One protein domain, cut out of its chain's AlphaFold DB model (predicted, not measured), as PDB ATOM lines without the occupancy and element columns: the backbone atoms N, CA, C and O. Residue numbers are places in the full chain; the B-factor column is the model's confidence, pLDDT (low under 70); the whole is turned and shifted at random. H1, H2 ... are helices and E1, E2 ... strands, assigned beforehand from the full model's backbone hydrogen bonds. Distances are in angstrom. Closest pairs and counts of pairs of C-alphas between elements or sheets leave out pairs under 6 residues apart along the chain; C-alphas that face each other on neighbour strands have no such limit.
ATOM      1  N   ARG A   8      43.184 -31.796 -35.122       48.94
ATOM      2  CA  ARG A   8      42.634 -33.123 -35.431       48.94
ATOM      3  C   ARG A   8      41.320 -33.303 -34.676       48.94
ATOM      4  O   ARG A   8      41.281 -33.157 -33.456       48.94
ATOM      5  N   LYS A   9      40.233 -33.595 -35.394       46.97
ATOM      6  CA  LYS A   9      38.921 -33.865 -34.787       46.97
ATOM      7  C   LYS A   9      38.862 -35.330 -34.353       46.97
ATOM      8  O   LYS A   9      38.975 -36.216 -35.194       46.97
ATOM      9  N   PHE A  10      38.674 -35.572 -33.060       54.03
ATOM     10  CA  PHE A  10      38.361 -36.893 -32.514       54.03
ATOM     11  C   PHE A  10      36.930 -36.891 -31.973       54.03
ATOM     12  O   PHE A  10      36.426 -35.861 -31.525       54.03
ATOM     13  N   ARG A  11      36.268 -38.048 -32.044       47.00
ATOM     14  CA  ARG A  11      34.958 -38.265 -31.428       47.00
ATOM     15  C   ARG A  11      35.174 -38.691 -29.981       47.00
ATOM     16  O   ARG A  11      35.711 -39.769 -29.751       47.00
ATOM     17  N   THR A  12      34.738 -37.865 -29.038       50.50
ATOM     18  CA  THR A  12      34.716 -38.214 -27.613       50.50
ATOM     19  C   THR A  12      33.259 -38.303 -27.181       50.50
ATOM     20  O   THR A  12      32.494 -37.355 -27.377       50.50
ATOM     21  N   THR A  13      32.862 -39.459 -26.656       46.19
ATOM     22  CA  THR A  13      31.521 -39.674 -26.099       46.19
ATOM     23  C   THR A  13      31.508 -39.136 -24.672       46.19
ATOM     24  O   THR A  13      32.370 -39.512 -23.880       46.19
ATOM     25  N   ALA A  14      30.584 -38.230 -24.354       55.44
ATOM     26  CA  ALA A  14      30.342 -37.802 -22.974       55.44
ATOM     27  C   ALA A  14      29.327 -38.735 -22.287       55.44
ATOM     28  O   ALA A  14      28.628 -39.489 -22.967       55.44
ATOM     29  N   ASP A  15      29.213 -38.663 -20.955       57.41
ATOM     30  CA  ASP A  15      28.287 -39.487 -20.147       57.41
ATOM     31  C   ASP A  15      26.804 -39.330 -20.535       57.41
ATOM     32  O   ASP A  15      25.974 -40.159 -20.169       57.41
ATOM     33  N   ASP A  16      26.453 -38.301 -21.311       74.75
ATOM     34  CA  ASP A  16      25.110 -38.106 -21.865       74.75
ATOM     35  C   ASP A  16      24.877 -38.839 -23.204       74.75
ATOM     36  O   ASP A  16      23.853 -38.638 -23.859       74.75
ATOM     37  N   GLY A  17      25.833 -39.670 -23.635       63.09
ATOM     38  CA  GLY A  17      25.775 -40.450 -24.871       63.09
ATOM     39  C   GLY A  17      25.966 -39.625 -26.146       63.09
ATOM     40  O   GLY A  17      25.927 -40.185 -27.246       63.09
ATOM     41  N   LYS A  18      26.190 -38.308 -26.046       68.44
ATOM     42  CA  LYS A  18      26.363 -37.447 -27.219       68.44
ATOM     43  C   LYS A  18      27.814 -37.410 -27.667       68.44
ATOM     44  O   LYS A  18      28.760 -37.379 -26.878       68.44
ATOM     45  N   THR A  19      27.987 -37.408 -28.986       54.81
ATOM     46  CA  THR A  19      29.296 -37.273 -29.617       54.81
ATOM     47  C   THR A  19      29.588 -35.801 -29.857       54.81
ATOM     48  O   THR A  19      28.952 -35.162 -30.696       54.81
ATOM     49  N   TYR A  20      30.580 -35.264 -29.154       65.75
ATOM     50  CA  TYR A  20      31.032 -33.896 -29.365       65.75
ATOM     51  C   TYR A  20      32.233 -33.882 -30.307       65.75
ATOM     52  O   TYR A  20      33.174 -34.665 -30.157       65.75
ATOM     53  N   ASN A  21      32.220 -32.961 -31.273       59.22
ATOM     54  CA  ASN A  21      33.423 -32.613 -32.020       59.22
ATOM     55  C   ASN A  21      34.294 -31.738 -31.118       59.22
ATOM     56  O   ASN A  21      34.137 -30.517 -31.089       59.22
ATOM     57  N   VAL A  22      35.190 -32.368 -30.363       61.47
ATOM     58  CA  VAL A  22      36.138 -31.653 -29.511       61.47
ATOM     59  C   VAL A  22      37.379 -31.324 -30.332       61.47
ATOM     60  O   VAL A  22      38.008 -32.191 -30.942       61.47
ATOM     61  N   THR A  23      37.714 -30.040 -30.374       62.62
ATOM     62  CA  THR A  23      38.924 -29.539 -31.022       62.62
ATOM     63  C   THR A  23      40.131 -29.907 -30.164       62.62
ATOM     64  O   THR A  23      40.294 -29.364 -29.071       62.62
ATOM     65  N   TYR A  24      40.987 -30.807 -30.649       63.47
ATOM     66  CA  TYR A  24      42.276 -31.080 -30.017       63.47
ATOM     67  C   TYR A  24      43.345 -30.177 -30.626       63.47
ATOM     68  O   TYR A  24      43.526 -30.140 -31.845       63.47
ATOM     69  N   TYR A  25      44.042 -29.446 -29.760       69.88
ATOM     70  CA  TYR A  25      45.156 -28.580 -30.124       69.88
ATOM     71  C   TYR A  25      46.471 -29.325 -29.916       69.88
ATOM     72  O   TYR A  25      46.640 -30.010 -28.906       69.88
ATOM     73  N   ASN A  26      47.407 -29.191 -30.856       73.81
ATOM     74  CA  ASN A  26      48.752 -29.715 -30.654       73.81
ATOM     75  C   ASN A  26      49.485 -28.938 -29.540       73.81
ATOM     76  O   ASN A  26      49.081 -27.840 -29.140       73.81
ATOM     77  N   LEU A  27      50.572 -29.521 -29.031       71.88
ATOM     78  CA  LEU A  27      51.327 -28.948 -27.917       71.88
ATOM     79  C   LEU A  27      51.822 -27.525 -28.230       71.88
ATOM     80  O   LEU A  27      51.689 -26.638 -27.390       71.88
ATOM     81  N   ASP A  28      52.290 -27.279 -29.454       67.69
ATOM     82  CA  ASP A  28      52.784 -25.966 -29.888       67.69
ATOM     83  C   ASP A  28      51.704 -24.882 -29.839       67.69
ATOM     84  O   ASP A  28      51.965 -23.750 -29.420       67.69
ATOM     85  N   MET A  29      50.469 -25.218 -30.217       73.75
ATOM     86  CA  MET A  29      49.339 -24.297 -30.168       73.75
ATOM     87  C   MET A  29      48.900 -24.018 -28.725       73.75
ATOM     88  O   MET A  29      48.617 -22.865 -28.389       73.75
ATOM     89  N   ILE A  30      48.912 -25.033 -27.854       73.88
ATOM     90  CA  ILE A  30      48.626 -24.875 -26.418       73.88
ATOM     91  C   ILE A  30      49.677 -23.971 -25.758       73.88
ATOM     92  O   ILE A  30      49.320 -23.031 -25.043       73.88
ATOM     93  N   ILE A  31      50.963 -24.201 -26.037       71.06
ATOM     94  CA  ILE A  31      52.068 -23.386 -25.513       71.06
ATOM     95  C   ILE A  31      51.969 -21.948 -26.042       71.06
ATOM     96  O   ILE A  31      52.055 -20.991 -25.268       71.06
ATOM     97  N   SER A  32      51.713 -21.779 -27.342       73.88
ATOM     98  CA  SER A  32      51.598 -20.465 -27.987       73.88
ATOM     99  C   SER A  32      50.456 -19.622 -27.417       73.88
ATOM    100  O   SER A  32      50.637 -18.426 -27.175       73.88
ATOM    101  N   LEU A  33      49.287 -20.225 -27.174       69.56
ATOM    102  CA  LEU A  33      48.157 -19.547 -26.531       69.56
ATOM    103  C   LEU A  33      48.448 -19.258 -25.054       69.56
ATOM    104  O   LEU A  33      48.228 -18.135 -24.596       69.56
ATOM    105  N   GLY A  34      49.013 -20.223 -24.325       68.00
ATOM    106  CA  GLY A  34      49.361 -20.080 -22.908       68.00
ATOM    107  C   GLY A  34      50.362 -18.952 -22.621       68.00
ATOM    108  O   GLY A  34      50.295 -18.328 -21.561       68.00
ATOM    109  N   CYS A  35      51.250 -18.640 -23.569       69.94
ATOM    110  CA  CYS A  35      52.198 -17.524 -23.470       69.94
ATOM    111  C   CYS A  35      51.597 -16.149 -23.801       69.94
ATOM    112  O   CYS A  35      52.141 -15.135 -23.365       69.94
ATOM    113  N   ARG A  36      50.488 -16.084 -24.550       73.88
ATOM    114  CA  ARG A  36      49.857 -14.812 -24.961       73.88
ATOM    115  C   ARG A  36      48.806 -14.309 -23.970       73.88
ATOM    116  O   ARG A  36      48.542 -13.110 -23.923       73.88
ATOM    117  N   VAL A  37      48.219 -15.196 -23.166       77.25
ATOM    118  CA  VAL A  37      47.197 -14.832 -22.174       77.25
ATOM    119  C   VAL A  37      47.843 -14.175 -20.948       77.25
ATOM    120  O   VAL A  37      48.590 -14.803 -20.197       77.25
ATOM    121  N   LYS A  38      47.512 -12.902 -20.700       76.44
ATOM    122  CA  LYS A  38      47.927 -12.163 -19.497       76.44
ATOM    123  C   LYS A  38      46.916 -12.379 -18.367       76.44
ATOM    124  O   LYS A  38      46.005 -11.585 -18.175       76.44
ATOM    125  N   SER A  39      47.067 -13.480 -17.633       85.94
ATOM    126  CA  SER A  39      46.255 -13.805 -16.450       85.94
ATOM    127  C   SER A  39      47.098 -14.507 -15.387       85.94
ATOM    128  O   SER A  39      48.033 -15.241 -15.714       85.94
ATOM    129  N   VAL A  40      46.736 -14.335 -14.111       87.12
ATOM    130  CA  VAL A  40      47.333 -15.065 -12.978       87.12
ATOM    131  C   VAL A  40      47.234 -16.578 -13.191       87.12
ATOM    132  O   VAL A  40      48.185 -17.307 -12.914       87.12
ATOM    133  N   ILE A  41      46.116 -17.047 -13.754       84.56
ATOM    134  CA  ILE A  41      45.897 -18.463 -14.076       84.56
ATOM    135  C   ILE A  41      46.909 -18.933 -15.128       84.56
ATOM    136  O   ILE A  41      47.561 -19.957 -14.944       84.56
ATOM    137  N   ALA A  42      47.107 -18.151 -16.195       82.31
ATOM    138  CA  ALA A  42      48.074 -18.468 -17.246       82.31
ATOM    139  C   ALA A  42      49.521 -18.468 -16.723       82.31
ATOM    140  O   ALA A  42      50.338 -19.279 -17.156       82.31
ATOM    141  N   THR A  43      49.851 -17.592 -15.770       85.56
ATOM    142  CA  THR A  43      51.158 -17.597 -15.093       85.56
ATOM    143  C   THR A  43      51.363 -18.872 -14.277       85.56
ATOM    144  O   THR A  43      52.399 -19.522 -14.427       85.56
ATOM    145  N   ARG A  44      50.372 -19.281 -13.473       87.06
ATOM    146  CA  ARG A  44      50.428 -20.537 -12.700       87.06
ATOM    147  C   ARG A  44      50.558 -21.756 -13.612       87.06
ATOM    148  O   ARG A  44      51.383 -22.627 -13.352       87.06
ATOM    149  N   PHE A  45      49.805 -21.787 -14.713       83.44
ATOM    150  CA  PHE A  45      49.911 -22.850 -15.711       83.44
ATOM    151  C   PHE A  45      51.316 -22.924 -16.320       83.44
ATOM    152  O   PHE A  45      51.898 -24.002 -16.359       83.44
ATOM    153  N   ARG A  46      51.902 -21.791 -16.730       84.56
ATOM    154  CA  ARG A  46      53.268 -21.758 -17.285       84.56
ATOM    155  C   ARG A  46      54.311 -22.258 -16.288       84.56
ATOM    156  O   ARG A  46      55.182 -23.035 -16.673       84.56
ATOM    157  N   GLN A  47      54.209 -21.867 -15.018       87.00
ATOM    158  CA  GLN A  47      55.091 -22.369 -13.957       87.00
ATOM    159  C   GLN A  47      54.964 -23.891 -13.798       87.00
ATOM    160  O   GLN A  47      55.972 -24.600 -13.789       87.00
ATOM    161  N   TRP A  48      53.730 -24.399 -13.733       88.00
ATOM    162  CA  TRP A  48      53.459 -25.830 -13.624       88.00
ATOM    163  C   TRP A  48      53.975 -26.613 -14.842       88.00
ATOM    164  O   TRP A  48      54.724 -27.576 -14.678       88.00
ATOM    165  N   ALA A  49      53.655 -26.163 -16.058       85.00
ATOM    166  CA  ALA A  49      54.055 -26.814 -17.304       85.00
ATOM    167  C   ALA A  49      55.581 -26.838 -17.462       85.00
ATOM    168  O   ALA A  49      56.149 -27.872 -17.805       85.00
ATOM    169  N   THR A  50      56.257 -25.733 -17.130       87.69
ATOM    170  CA  THR A  50      57.727 -25.652 -17.165       87.69
ATOM    171  C   THR A  50      58.355 -26.648 -16.193       87.69
ATOM    172  O   THR A  50      59.311 -27.336 -16.549       87.69
ATOM    173  N   LYS A  51      57.803 -26.778 -14.978       89.12
ATOM    174  CA  LYS A  51      58.279 -27.756 -13.990       89.12
ATOM    175  C   LYS A  51      58.144 -29.188 -14.516       89.12
ATOM    176  O   LYS A  51      59.101 -29.950 -14.413       89.12
ATOM    177  N   ARG A  52      56.994 -29.536 -15.106       88.25
ATOM    178  CA  ARG A  52      56.734 -30.884 -15.645       88.25
ATOM    179  C   ARG A  52      57.602 -31.205 -16.856       88.25
ATOM    180  O   ARG A  52      58.171 -32.289 -16.917       88.25
ATOM    181  N   LEU A  53      57.773 -30.254 -17.774       86.88
ATOM    182  CA  LEU A  53      58.635 -30.439 -18.941       86.88
ATOM    183  C   LEU A  53      60.102 -30.614 -18.531       86.88
ATOM    184  O   LEU A  53      60.765 -31.525 -19.016       86.88
ATOM    185  N   LYS A  54      60.598 -29.797 -17.593       89.19
ATOM    186  CA  LYS A  54      61.961 -29.933 -17.060       89.19
ATOM    187  C   LYS A  54      62.175 -31.292 -16.399       89.19
ATOM    188  O   LYS A  54      63.210 -31.916 -16.602       89.19
ATOM    189  N   GLU A  55      61.206 -31.747 -15.610       91.12
ATOM    190  CA  GLU A  55      61.263 -33.065 -14.985       91.12
ATOM    191  C   GLU A  55      61.334 -34.182 -16.029       91.12
ATOM    192  O   GLU A  55      62.214 -35.035 -15.938       91.12
ATOM    193  N   TYR A  56      60.487 -34.114 -17.057       91.00
ATOM    194  CA  TYR A  56      60.507 -35.061 -18.165       91.00
ATOM    195  C   TYR A  56      61.844 -35.052 -18.916       91.00
ATOM    196  O   TYR A  56      62.392 -36.111 -19.195       91.00
ATOM    197  N   MET A  57      62.413 -33.876 -19.195       89.69
ATOM    198  CA  MET A  57      63.706 -33.763 -19.881       89.69
ATOM    199  C   MET A  57      64.867 -34.364 -19.081       89.69
ATOM    200  O   MET A  57      65.795 -34.900 -19.675       89.69
ATOM    201  N   ILE A  58      64.837 -34.256 -17.750       92.62
ATOM    202  CA  ILE A  58      65.916 -34.754 -16.884       92.62
ATOM    203  C   ILE A  58      65.744 -36.248 -16.586       92.62
ATOM    204  O   ILE A  58      66.719 -36.992 -16.603       92.62
ATOM    205  N   LYS A  59      64.519 -36.689 -16.277       92.62
ATOM    206  CA  LYS A  59      64.237 -38.052 -15.795       92.62
ATOM    207  C   LYS A  59      63.755 -39.003 -16.894       92.62
ATOM    208  O   LYS A  59      63.707 -40.205 -16.667       92.62
ATOM    209  N   GLY A  60      63.337 -38.482 -18.048       92.00
ATOM    210  CA  GLY A  60      62.646 -39.235 -19.100       92.00
ATOM    211  C   GLY A  60      61.156 -39.491 -18.826       92.00
ATOM    212  O   GLY A  60      60.476 -40.074 -19.663       92.00
TER     213      GLY A  60
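AT A GLANCE: This is residues 8 to 60 of the 105 residues of the protein "Virulence protein" of Lachnospira eligens (UniProt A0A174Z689). Two hairpins follow each other, with little contact between them: a small ribbon of two strands, E1 and E2, makes one end, and a helical hairpin, H1 and H2, makes the other. H1 and H2 form a V that is closed near their link, and residues 50 to 60, of which 50 to 59 belong to the longer helix H2, stick out free. The printed part has 53 residues, with two named strands and two named helices that follow along the chain as E1, E2, H1, H2; the sheet E1 - E2 is antiparallel, and the class is mixed, helices and strands. The whole is only just extended, close to loose, with a radius of gyration of the C-alphas of 15.0 A and spans of 39 by 31 by 20 A.

HOW THE PARTS SIT: E1, residues 8 to 13, and E2, residues 19 to 25, are antiparallel neighbours in a hairpin, at 142 degrees between their directions. C-alphas 9 and 23 face each other at 5.7 A, and N 20 and O 12 are within hydrogen-bond range at 3.3 A. H1, residues 27 to 36, touches H2, residues 40 to 59, which takes part with residues 42 to 46 alone; the closest C-alphas are those of Gly 34 and Ala 42, 6.0 A apart. The two form a helical hairpin, running opposite ways at a steep tilt of 39 degrees. E1 is apart from H1 and H2, and E2 is apart from H2. In H2 each O i to N i+4 pair is within hydrogen-bond range; in H1 5 of 6 are.

IN THESE COORDINATES: E1 begins at C-alpha 8 (42.634, -33.123, -35.431) and is 15.9 A long; E2 measures 18.1 A. H1 measures 14.5 A. H2, 28.7 A long, ends at C-alpha 59 (64.237, -38.052, -15.795).

THE WHOLE: The C-alphas farthest apart, of Gly 17 and Ile 58, are 41.3 A apart. The printed part has no cut, and its three links are tight. Mean pLDDT of the printed part is 74.0; residues 8 to 15, 17 to 25, 28 and 33 to 35 are under 70.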